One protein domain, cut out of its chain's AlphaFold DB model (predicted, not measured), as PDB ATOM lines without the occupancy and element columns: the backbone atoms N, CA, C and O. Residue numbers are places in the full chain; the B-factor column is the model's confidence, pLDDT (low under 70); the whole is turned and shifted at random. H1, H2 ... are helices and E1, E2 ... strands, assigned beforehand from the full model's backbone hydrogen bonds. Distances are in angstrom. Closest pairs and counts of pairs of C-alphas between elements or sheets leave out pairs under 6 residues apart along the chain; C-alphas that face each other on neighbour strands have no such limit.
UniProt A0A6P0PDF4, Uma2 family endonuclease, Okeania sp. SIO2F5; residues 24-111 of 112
ATOM      1  N   ILE A  24     146.996 158.898 259.233       95.62
ATOM      2  CA  ILE A  24     148.360 158.410 259.468       95.62
ATOM      3  C   ILE A  24     149.004 158.035 258.133       95.62
ATOM      4  O   ILE A  24     150.108 158.506 257.857       95.62
ATOM      5  N   GLN A  25     148.302 157.259 257.303       95.44
ATOM      6  CA  GLN A  25     148.757 156.892 255.960       95.44
ATOM      7  C   GLN A  25     148.955 158.145 255.102       95.44
ATOM      8  O   GLN A  25     150.056 158.371 254.606       95.44
ATOM      9  N   PHE A  26     147.954 159.035 255.055       96.31
ATOM     10  CA  PHE A  26     148.054 160.313 254.344       96.31
ATOM     11  C   PHE A  26     149.294 161.110 254.765       96.31
ATOM     12  O   PHE A  26     150.058 161.573 253.920       96.31
ATOM     13  N   ARG A  27     149.537 161.240 256.079       97.69
ATOM     14  CA  ARG A  27     150.700 161.969 256.600       97.69
ATOM     15  C   ARG A  27     152.017 161.353 256.127       97.69
ATOM     16  O   ARG A  27     152.948 162.100 255.833       97.69
ATOM     17  N   PHE A  28     152.120 160.028 256.071       97.69
ATOM     18  CA  PHE A  28     153.328 159.373 255.571       97.69
ATOM     19  C   PHE A  28     153.517 159.584 254.072       97.69
ATOM     20  O   PHE A  28     154.614 159.980 253.683       97.69
ATOM     21  N   ILE A  29     152.462 159.438 253.264       97.38
ATOM     22  CA  ILE A  29     152.511 159.691 251.817       97.38
ATOM     23  C   ILE A  29     153.041 161.106 251.546       97.38
ATOM     24  O   ILE A  29     154.075 161.267 250.894       97.38
ATOM     25  N   ILE A  30     152.425 162.142 252.136       97.81
ATOM     26  CA  ILE A  30     152.862 163.532 251.904       97.81
ATOM     27  C   ILE A  30     154.272 163.808 252.440       97.81
ATOM     28  O   ILE A  30     155.006 164.605 251.857       97.81
ATOM     29  N   THR A  31     154.674 163.150 253.536       98.44
ATOM     30  CA  THR A  31     156.017 163.316 254.113       98.44
ATOM     31  C   THR A  31     157.073 162.727 253.185       98.44
ATOM     32  O   THR A  31     158.116 163.345 252.982       98.44
ATOM     33  N   ILE A  32     156.807 161.562 252.595       98.06
ATOM     34  CA  ILE A  32     157.733 160.899 251.675       98.06
ATOM     35  C   ILE A  32     157.818 161.679 250.362       98.06
ATOM     36  O   ILE A  32     158.923 162.026 249.946       98.06
ATOM     37  N   VAL A  33     156.678 162.038 249.754       97.75
ATOM     38  CA  VAL A  33     156.646 162.855 248.526       97.75
ATOM     39  C   VAL A  33     157.400 164.167 248.740       97.75
ATOM     40  O   VAL A  33     158.334 164.475 247.998       97.75
ATOM     41  N   GLY A  34     157.048 164.920 249.788       97.00
ATOM     42  CA  GLY A  34     157.671 166.208 250.091       97.00
ATOM     43  C   GLY A  34     159.149 166.086 250.465       97.00
ATOM     44  O   GLY A  34     159.962 166.906 250.041       97.00
ATOM     45  N   GLY A  35     159.518 165.046 251.216       97.94
ATOM     46  CA  GLY A  35     160.898 164.769 251.604       97.94
ATOM     47  C   GLY A  35     161.791 164.477 250.399       97.94
ATOM     48  O   GLY A  35     162.826 165.124 250.236       97.94
ATOM     49  N   ILE A  36     161.371 163.563 249.518       97.31
ATOM     50  CA  ILE A  36     162.137 163.195 248.317       97.31
ATOM     51  C   ILE A  36     162.173 164.364 247.324       97.31
ATOM     52  O   ILE A  36     163.248 164.711 246.832       97.31
ATOM     53  N   ALA A  37     161.041 165.032 247.074       95.44
ATOM     54  CA  ALA A  37     161.011 166.227 246.227       95.44
ATOM     55  C   ALA A  37     161.937 167.329 246.778       95.44
ATOM     56  O   ALA A  37     162.678 167.960 246.026       95.44
ATOM     57  N   GLY A  38     161.968 167.509 248.102       95.88
ATOM     58  CA  GLY A  38     162.871 168.431 248.786       95.88
ATOM     59  C   GLY A  38     164.350 168.062 248.637       95.88
ATOM     60  O   GLY A  38     165.171 168.950 248.396       95.88
ATOM     61  N   MET A  39     164.699 166.773 248.723       96.00
ATOM     62  CA  MET A  39     166.067 166.281 248.486       96.00
ATOM     63  C   MET A  39     166.552 166.592 247.065       96.00
ATOM     64  O   MET A  39     167.717 166.945 246.878       96.00
ATOM     65  N   TYR A  40     165.658 166.517 246.076       95.00
ATOM     66  CA  TYR A  40     165.968 166.780 244.670       95.00
ATOM     67  C   TYR A  40     165.566 168.177 244.187       95.00
ATOM     68  O   TYR A  40     165.616 168.437 242.992       95.00
ATOM     69  N   LYS A  41     165.266 169.132 245.077       92.06
ATOM     70  CA  LYS A  41     164.797 170.480 244.689       92.06
ATOM     71  C   LYS A  41     165.708 171.240 243.709       92.06
ATOM     72  O   LYS A  41     165.252 172.144 243.021       92.06
ATOM     73  N   HIS A  42     167.003 170.912 243.678       94.19
ATOM     74  CA  HIS A  42     167.993 171.513 242.774       94.19
ATOM     75  C   HIS A  42     168.349 170.620 241.578       94.19
ATOM     76  O   HIS A  42     169.057 171.062 240.677       94.19
ATOM     77  N   ASN A  43     167.865 169.378 241.558       92.44
ATOM     78  CA  ASN A  43     167.966 168.484 240.418       92.44
ATOM     79  C   ASN A  43     166.597 168.403 239.749       92.44
ATOM     80  O   ASN A  43     165.726 167.639 240.156       92.44
ATOM     81  N   THR A  44     166.421 169.182 238.688       87.94
ATOM     82  CA  THR A  44     165.148 169.225 237.975       87.94
ATOM     83  C   THR A  44     164.809 167.912 237.287       87.94
ATOM     84  O   THR A  44     163.651 167.755 236.936       87.94
ATOM     85  N   ASN A  45     165.759 166.978 237.130       96.38
ATOM     86  CA  ASN A  45     165.623 165.739 236.364       96.38
ATOM     87  C   ASN A  45     165.266 164.501 237.213       96.38
ATOM     88  O   ASN A  45     165.667 163.373 236.902       96.38
ATOM     89  N   VAL A  46     164.554 164.717 238.316       97.69
ATOM     90  CA  VAL A  46     163.922 163.662 239.111       97.69
ATOM     91  C   VAL A  46     162.474 164.057 239.316       97.69
ATOM     92  O   VAL A  46     162.217 165.084 239.937       97.69
ATOM     93  N   PHE A  47     161.541 163.256 238.817       98.12
ATOM     94  CA  PHE A  47     160.111 163.434 239.027       98.12
ATOM     95  C   PHE A  47     159.666 162.628 240.251       98.12
ATOM     96  O   PHE A  47     160.084 161.486 240.430       98.12
ATOM     97  N   VAL A  48     158.832 163.228 241.097       97.94
ATOM     98  CA  VAL A  48     158.270 162.590 242.294       97.94
ATOM     99  C   VAL A  48     156.784 162.899 242.312       97.94
ATOM    100  O   VAL A  48     156.407 164.060 242.170       97.94
ATOM    101  N   ALA A  49     155.952 161.884 242.500       97.25
ATOM    102  CA  ALA A  49     154.509 162.044 242.636       97.25
ATOM    103  C   ALA A  49     153.958 161.047 243.651       97.25
ATOM    104  O   ALA A  49     154.568 160.003 243.877       97.25
ATOM    105  N   GLY A  50     152.817 161.378 244.247       95.88
ATOM    106  CA  GLY A  50     152.019 160.433 245.021       95.88
ATOM    107  C   GLY A  50     150.689 160.178 244.331       95.88
ATOM    108  O   GLY A  50     150.148 161.114 243.740       95.88
ATOM    109  N   ASP A  51     150.219 158.931 244.388       95.00
ATOM    110  CA  ASP A  51     148.900 158.494 243.901       95.00
ATOM    111  C   ASP A  51     148.568 158.980 242.481       95.00
ATOM    112  O   ASP A  51     147.501 159.508 242.168       95.00
ATOM    113  N   LEU A  52     149.556 158.864 241.594       97.31
ATOM    114  CA  LEU A  52     149.412 159.216 240.189       97.31
ATOM    115  C   LEU A  52     149.293 157.933 239.371       97.31
ATOM    116  O   LEU A  52     150.148 157.055 239.474       97.31
ATOM    117  N   PHE A  53     148.295 157.840 238.488       97.75
ATOM    118  CA  PHE A  53     148.222 156.691 237.587       97.75
ATOM    119  C   PHE A  53     149.437 156.611 236.669       97.75
ATOM    120  O   PHE A  53     149.660 157.491 235.838       97.75
ATOM    121  N   TRP A  54     150.162 155.501 236.754       98.25
ATOM    122  CA  TRP A  54     151.184 155.074 235.819       98.25
ATOM    123  C   TRP A  54     150.608 154.089 234.797       98.25
ATOM    124  O   TRP A  54     150.132 153.007 235.139       98.25
ATOM    125  N   TYR A  55     150.699 154.457 233.519       98.19
ATOM    126  CA  TYR A  55     150.361 153.615 232.376       98.19
ATOM    127  C   TYR A  55     151.637 153.119 231.675       98.19
ATOM    128  O   TYR A  55     152.257 153.887 230.930       98.19
ATOM    129  N   PRO A  56     152.032 151.843 231.840       97.69
ATOM    130  CA  PRO A  56     153.242 151.308 231.213       97.69
ATOM    131  C   PRO A  56     153.074 150.986 229.720       97.69
ATOM    132  O   PRO A  56     154.066 150.823 229.011       97.69
ATOM    133  N   LYS A  57     151.836 150.860 229.212       96.38
ATOM    134  CA  LYS A  57     151.563 150.417 227.833       96.38
ATOM    135  C   LYS A  57     150.596 151.337 227.097       96.38
ATOM    136  O   LYS A  57     149.459 151.540 227.520       96.38
ATOM    137  N   HIS A  58     151.023 151.807 225.926       95.88
ATOM    138  CA  HIS A  58     150.159 152.568 225.033       95.88
ATOM    139  C   HIS A  58     149.039 151.678 224.464       95.88
ATOM    140  O   HIS A  58     149.231 150.500 224.156       95.88
ATOM    141  N   ARG A  59     147.860 152.276 224.297       94.88
ATOM    142  CA  ARG A  59     146.593 151.697 223.818       94.88
ATOM    143  C   ARG A  59     145.993 150.615 224.723       94.88
ATOM    144  O   ARG A  59     145.125 149.874 224.274       94.88
ATOM    145  N   GLN A  60     146.428 150.538 225.984       96.12
ATOM    146  CA  GLN A  60     145.922 149.592 226.986       96.12
ATOM    147  C   GLN A  60     145.554 150.323 228.293       96.12
ATOM    148  O   GLN A  60     146.219 150.126 229.306       96.12
ATOM    149  N   PRO A  61     144.506 151.171 228.307       95.50
ATOM    150  CA  PRO A  61     144.133 151.986 229.475       95.50
ATOM    151  C   PRO A  61     143.685 151.178 230.711       95.50
ATOM    152  O   PRO A  61     143.492 151.744 231.782       95.50
ATOM    153  N   TRP A  62     143.499 149.863 230.592       95.56
ATOM    154  CA  TRP A  62     143.241 148.965 231.725       95.56
ATOM    155  C   TRP A  62     144.524 148.439 232.387       95.56
ATOM    156  O   TRP A  62     144.453 147.892 233.482       95.56
ATOM    157  N   VAL A  63     145.688 148.586 231.745       96.06
ATOM    158  CA  VAL A  63     146.988 148.239 232.333       96.06
ATOM    159  C   VAL A  63     147.553 149.503 232.966       96.06
ATOM    160  O   VAL A  63     148.140 150.332 232.270       96.06
ATOM    161  N   LYS A  64     147.327 149.665 234.270       96.00
ATOM    162  CA  LYS A  64     147.783 150.818 235.053       96.00
ATOM    163  C   LYS A  64     148.017 150.450 236.514       96.00
ATOM    164  O   LYS A  64     147.446 149.471 236.987       96.00
ATOM    165  N   GLN A  65     148.801 151.269 237.201       94.81
ATOM    166  CA  GLN A  65     149.033 151.214 238.648       94.81
ATOM    167  C   GLN A  65     148.977 152.634 239.223       94.81
ATOM    168  O   GLN A  65     149.235 153.586 238.489       94.81
ATOM    169  N   ALA A  66     148.661 152.788 240.506       93.69
ATOM    170  CA  ALA A  66     148.806 154.043 241.251       93.69
ATOM    171  C   ALA A  66     149.589 153.752 242.535       93.69
ATOM    172  O   ALA A  66     148.973 153.496 243.561       93.69
ATOM    173  N   PRO A  67     150.930 153.729 242.481       95.44
ATOM    174  CA  PRO A  67     151.718 153.618 243.698       95.44
ATOM    175  C   PRO A  67     151.472 154.823 244.608       95.44
ATOM    176  O   PRO A  67     151.422 155.958 244.112       95.44
ATOM    177  N   ASP A  68     151.433 154.601 245.926       95.81
ATOM    178  CA  ASP A  68     151.295 155.686 246.908       95.81
ATOM    179  C   ASP A  68     152.356 156.775 246.702       95.81
ATOM    180  O   ASP A  68     152.072 157.969 246.822       95.81
ATOM    181  N   VAL A  69     153.585 156.373 246.356       97.62
ATOM    182  CA  VAL A  69     154.651 157.276 245.902       97.62
ATOM    183  C   VAL A  69     155.437 156.644 244.762       97.62
ATOM    184  O   VAL A  69     155.861 155.495 244.857       97.62
ATOM    185  N   MET A  70     155.735 157.422 243.723       98.00
ATOM    186  CA  MET A  70     156.667 157.055 242.659       98.00
ATOM    187  C   MET A  70     157.818 158.061 242.552       98.00
ATOM    188  O   MET A  70     157.629 159.271 242.704       98.00
ATOM    189  N   VAL A  71     159.011 157.559 242.235       98.38
ATOM    190  CA  VAL A  71     160.194 158.360 241.905       98.38
ATOM    191  C   VAL A  71     160.708 157.928 240.543       98.38
ATOM    192  O   VAL A  71     160.979 156.745 240.309       98.38
ATOM    193  N   VAL A  72     160.866 158.905 239.655       98.50
ATOM    194  CA  VAL A  72     161.337 158.688 238.296       98.50
ATOM    195  C   VAL A  72     162.579 159.522 238.017       98.50
ATOM    196  O   VAL A  72     162.523 160.743 237.858       98.50
ATOM    197  N   PHE A  73     163.721 158.852 237.927       98.19
ATOM    198  CA  PHE A  73     164.977 159.461 237.513       98.19
ATOM    199  C   PHE A  73     164.996 159.676 236.003       98.19
ATOM    200  O   PHE A  73     164.526 158.834 235.237       98.19
ATOM    201  N   GLY A  74     165.577 160.795 235.570       97.69
ATOM    202  CA  GLY A  74     165.662 161.136 234.152       97.69
ATOM    203  C   GLY A  74     164.434 161.868 233.615       97.69
ATOM    204  O   GLY A  74     164.355 162.085 232.409       97.69
ATOM    205  N   ARG A  75     163.478 162.233 234.483       97.94
ATOM    206  CA  ARG A  75     162.265 162.966 234.105       97.94
ATOM    207  C   ARG A  75     162.162 164.290 234.848       97.94
ATOM    208  O   ARG A  75     162.429 164.325 236.050       97.94
ATOM    209  N   PRO A  76     161.732 165.370 234.173       95.38
ATOM    210  CA  PRO A  76     161.618 166.657 234.816       95.38
ATOM    211  C   PRO A  76     160.450 166.718 235.805       95.38
ATOM    212  O   PRO A  76     159.396 166.111 235.580       95.38
ATOM    213  N   GLN A  77     160.610 167.519 236.860       91.12
ATOM    214  CA  GLN A  77     159.493 167.975 237.694       91.12
ATOM    215  C   GLN A  77     158.417 168.679 236.849       91.12
ATOM    216  O   GLN A  77     158.705 169.228 235.784       91.12
ATOM    217  N   GLY A  78     157.174 168.657 237.328       91.19
ATOM    218  CA  GLY A  78     156.032 169.272 236.652       91.19
ATOM    219  C   GLY A  78     154.751 168.458 236.800       91.19
ATOM    220  O   GLY A  78     154.791 167.250 237.052       91.19
ATOM    221  N   ASP A  79     153.621 169.133 236.628       94.81
ATOM    222  CA  ASP A  79     152.310 168.535 236.842       94.81
ATOM    223  C   ASP A  79     151.933 167.583 235.710       94.81
ATOM    224  O   ASP A  79     152.127 167.863 234.524       94.81
ATOM    225  N   ARG A  80     151.350 166.449 236.094       96.12
ATOM    226  CA  ARG A  80     150.833 165.421 235.193       96.12
ATOM    227  C   ARG A  80     149.463 165.003 235.678       96.12
ATOM    228  O   ARG A  80     149.258 164.809 236.870       96.12
ATOM    229  N   ARG A  81     148.550 164.803 234.734       96.25
ATOM    230  CA  ARG A  81     147.246 164.193 235.021       96.25
ATOM    231  C   ARG A  81     147.341 162.665 235.144       96.25
ATOM    232  O   ARG A  81     146.529 162.035 235.800       96.25
ATOM    233  N   SER A  82     148.357 162.081 234.510       97.62
ATOM    234  CA  SER A  82     148.751 160.673 234.606       97.62
ATOM    235  C   SER A  82     150.186 160.529 234.101       97.62
ATOM    236  O   SER A  82     150.582 161.269 233.198       97.62
ATOM    237  N   TYR A  83     150.938 159.553 234.596       98.31
ATOM    238  CA  TYR A  83     152.255 159.197 234.085       98.31
ATOM    239  C   TYR A  83     152.135 158.157 232.959       98.31
ATOM    240  O   TYR A  83     152.024 156.951 233.188       98.31
ATOM    241  N   LYS A  84     152.125 158.616 231.707       98.19
ATOM    242  CA  LYS A  84     152.050 157.745 230.525       98.19
ATOM    243  C   LYS A  84     153.453 157.454 230.017       98.19
ATOM    244  O   LYS A  84     154.080 158.314 229.410       98.19
ATOM    245  N   GLN A  85     153.940 156.234 230.217       98.31
ATOM    246  CA  GLN A  85     155.348 155.897 229.987       98.31
ATOM    247  C   GLN A  85     155.827 156.207 228.553       98.31
ATOM    248  O   GLN A  85     156.955 156.653 228.367       98.31
ATOM    249  N   TRP A  86     154.970 156.059 227.536       97.75
ATOM    250  CA  TRP A  86     155.319 156.389 226.144       97.75
ATOM    251  C   TRP A  86     155.458 157.897 225.866       97.75
ATOM    252  O   TRP A  86     156.102 158.267 224.888       97.75
ATOM    253  N   GLU A  87     154.881 158.762 226.704       97.44
ATOM    254  CA  GLU A  87     155.069 160.224 226.669       97.44
ATOM    255  C   GLU A  87     156.308 160.648 227.480       97.44
ATOM    256  O   GLU A  87     156.752 161.790 227.413       97.44
ATOM    257  N   GLU A  88     156.906 159.707 228.214       98.00
ATOM    258  CA  GLU A  88     157.973 159.937 229.186       98.00
ATOM    259  C   GLU A  88     159.263 159.197 228.794       98.00
ATOM    260  O   GLU A  88     159.947 158.604 229.626       98.00
ATOM    261  N   GLU A  89     159.584 159.196 227.495       97.75
ATOM    262  CA  GLU A  89     160.771 158.530 226.919       97.75
ATOM    263  C   GLU A  89     160.850 157.021 227.213       97.75
ATOM    264  O   GLU A  89     161.912 156.405 227.152       97.75
ATOM    265  N   ASN A  90     159.703 156.397 227.484       97.94
ATOM    266  CA  ASN A  90     159.583 155.005 227.908       97.94
ATOM    267  C   ASN A  90     160.304 154.669 229.222       97.94
ATOM    268  O   ASN A  90     160.564 153.493 229.486       97.94
ATOM    269  N   ILE A  91     160.569 155.667 230.066       98.44
ATOM    270  CA  ILE A  91     161.181 155.480 231.381       98.44
ATOM    271  C   ILE A  91     160.087 155.078 232.386       98.44
ATOM    272  O   ILE A  91     159.113 155.807 232.534       98.44
ATOM    273  N   PRO A  92     160.179 153.920 233.061       98.06
ATOM    274  CA  PRO A  92     159.273 153.583 234.156       98.06
ATOM    275  C   PRO A  92     159.748 154.221 235.474       98.06
ATOM    276  O   PRO A  92     160.941 154.519 235.606       98.06
ATOM    277  N   PRO A  93     158.876 154.364 236.488       98.19
ATOM    278  CA  PRO A  93     159.319 154.591 237.858       98.19
ATOM    279  C   PRO A  93     160.351 153.550 238.292       98.19
ATOM    280  O   PRO A  93     160.144 152.349 238.120       98.19
ATOM    281  N   GLN A  94     161.480 154.008 238.834       98.12
ATOM    282  CA  GLN A  94     162.537 153.118 239.331       98.12
ATOM    283  C   GLN A  94     162.397 152.831 240.824       98.12
ATOM    284  O   GLN A  94     162.971 151.862 241.317       98.12
ATOM    285  N   VAL A  95     161.658 153.676 241.543       97.44
ATOM    286  CA  VAL A  95     161.331 153.467 242.952       97.44
ATOM    287  C   VAL A  95     159.852 153.744 243.142       97.44
ATOM    288  O   VAL A  95     159.350 154.782 242.707       97.44
ATOM    289  N   VAL A  96     159.181 152.819 243.814       97.00
ATOM    290  CA  VAL A  96     157.804 152.965 244.272       97.00
ATOM    291  C   VAL A  96     157.743 152.671 245.765       97.00
ATOM    292  O   VAL A  96     158.536 151.879 246.278       97.00
ATOM    293  N   PHE A  97     156.828 153.330 246.463       95.56
ATOM    294  CA  PHE A  97     156.495 153.036 247.849       95.56
ATOM    295  C   PHE A  97     155.008 152.730 247.931       95.56
ATOM    296  O   PHE A  97     154.220 153.437 247.313       95.56
ATOM    297  N   GLU A  98     154.673 151.731 248.742       94.88
ATOM    298  CA  GLU A  98     153.315 151.420 249.180       94.88
ATOM    299  C   GLU A  98     153.279 151.551 250.704       94.88
ATOM    300  O   GLU A  98     154.116 150.982 251.419       94.88
ATOM    301  N   ILE A  99     152.357 152.356 251.217       93.19
ATOM    302  CA  ILE A  99     152.269 152.740 252.621       93.19
ATOM    303  C   ILE A  99     151.105 151.996 253.254       93.19
ATOM    304  O   ILE A  99     149.943 152.343 253.074       93.19
ATOM    305  N   ALA A 100     151.436 150.998 254.070       90.38
ATOM    306  CA  ALA A 100     150.444 150.174 254.743       90.38
ATOM    307  C   ALA A 100     149.458 150.994 255.595       90.38
ATOM    308  O   ALA A 100     149.846 151.779 256.469       90.38
ATOM    309  N   SER A 101     148.173 150.721 255.404       87.00
ATOM    310  CA  SER A 101     147.079 151.083 256.294       87.00
ATOM    311  C   SER A 101     146.587 149.844 257.073       87.00
ATOM    312  O   SER A 101     146.885 148.711 256.692       87.00
ATOM    313  N   PRO A 102     145.809 150.010 258.161       83.69
ATOM    314  CA  PRO A 102     145.193 148.881 258.865       83.69
ATOM    315  C   PRO A 102     144.251 148.028 257.999       83.69
ATOM    316  O   PRO A 102     143.964 146.893 258.375       83.69
ATOM    317  N   SER A 103     143.744 148.573 256.890       79.62
ATOM    318  CA  SER A 103     142.874 147.879 255.934       79.62
ATOM    319  C   SER A 103     143.648 147.099 254.874       79.62
ATOM    320  O   SER A 103     143.056 146.213 254.264       79.62
ATOM    321  N   ASN A 104     144.938 147.386 254.660       82.88
ATOM    322  CA  ASN A 104     145.713 146.703 253.630       82.88
ATOM    323  C   ASN A 104     146.156 145.309 254.068       82.88
ATOM    324  O   ASN A 104     146.646 145.096 255.183       82.88
ATOM    325  N   SER A 105     146.069 144.357 253.145       76.88
ATOM    326  CA  SER A 105     146.747 143.074 253.300       76.88
ATOM    327  C   SER A 105     148.199 143.155 252.815       76.88
ATOM    328  O   SER A 105     148.528 143.903 251.898       76.88
ATOM    329  N   ILE A 106     149.090 142.336 253.389       69.56
ATOM    330  CA  ILE A 106     150.478 142.219 252.899       69.56
ATOM    331  C   ILE A 106     150.490 141.850 251.409       69.56
ATOM    332  O   ILE A 106     151.294 142.377 250.652       69.56
ATOM    333  N   THR A 107     149.564 140.987 250.986       68.38
ATOM    334  CA  THR A 107     149.418 140.560 249.593       68.38
ATOM    335  C   THR A 107     149.067 141.714 248.652       68.38
ATOM    336  O   THR A 107     149.555 141.725 247.525       68.38
ATOM    337  N   GLU A 108     148.239 142.670 249.084       74.19
ATOM    338  CA  GLU A 108     147.943 143.882 248.305       74.19
ATOM    339  C   GLU A 108     149.202 144.732 248.124       74.19
ATOM    340  O   GLU A 108     149.511 145.115 247.004       74.19
ATOM    341  N   LEU A 109     149.980 144.925 249.191       77.62
ATOM    342  CA  LEU A 109     151.184 145.761 249.165       77.62
ATOM    343  C   LEU A 109     152.345 145.155 248.357       77.62
ATOM    344  O   LEU A 109     153.221 145.882 247.900       77.62
ATOM    345  N   THR A 110     152.409 143.825 248.211       73.75
ATOM    346  CA  THR A 110     153.527 143.141 247.529       73.75
ATOM    347  C   THR A 110     153.274 142.816 246.057       73.75
ATOM    348  O   THR A 110     154.187 142.329 245.394       73.75
ATOM    349  N   ASN A 111     152.049 143.015 245.560       65.75
ATOM    350  CA  ASN A 111     151.666 142.709 244.175       65.75
ATOM    351  C   ASN A 111     151.493 143.961 243.293       65.75
ATOM    352  O   ASN A 111     151.055 143.819 242.146       65.75
TER     353      ASN A 111
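Overview. This is residues 24 to 111 of the 112 residues of the protein "Uma2 family endonuclease" of Okeania sp. SIO2F5 (UniProt A0A6P0PDF4). With little regular structure, the model is a small three-strand sheet with helix H1 along one face, two long loops joined by a short parallel pairing of residues 54 to 55 with 83 to 84, and short H2 off the sheet. The printed part has 88 residues, two named helices and three named strands, ordered H1 E1 E2 E3 H2; these mixed elements hold only 33 residues. The antiparallel sheet E1 - E2 - E3 is a meander, each strand neighbouring the one before. The whole is compact, radius of gyration of the C-alphas 13.3 A, spanning 36 by 34 by 19 A.

Arrangement. H1, residues 24 to 39, is on the sheet in two layers, helix over one face, at a height of 8.5 A; its closest C-alphas to E1, residues 46 to 49, are Ala 37 and Val 48, 6.0 A. E1 and E2, residues 69 to 73, form a hairpin, N 47 and O 72 2.9 A apart. E2 and E3, residues 95 to 97, form another, N 71 and O 95 2.8 A apart. H2, residues 106 to 110, is not on the sheet. In H1 and H2 every O i to N i+4 pair is within hydrogen-bond range.

Along the chain. H1 runs 22.3 A from C-alpha 24 at (148.360, 158.410, 259.468); E2 spans 13.5 A; H2 ends at C-alpha 110 (153.527, 143.141, 247.529).

Size, cuts and confidence. The farthest C-alphas, His 42 and Ser 105, are 37.0 A apart. The printed part has no cut; links E1 to E2 and E2 to E3 are long. Residues 106 to 107 and 111 have pLDDT under 70.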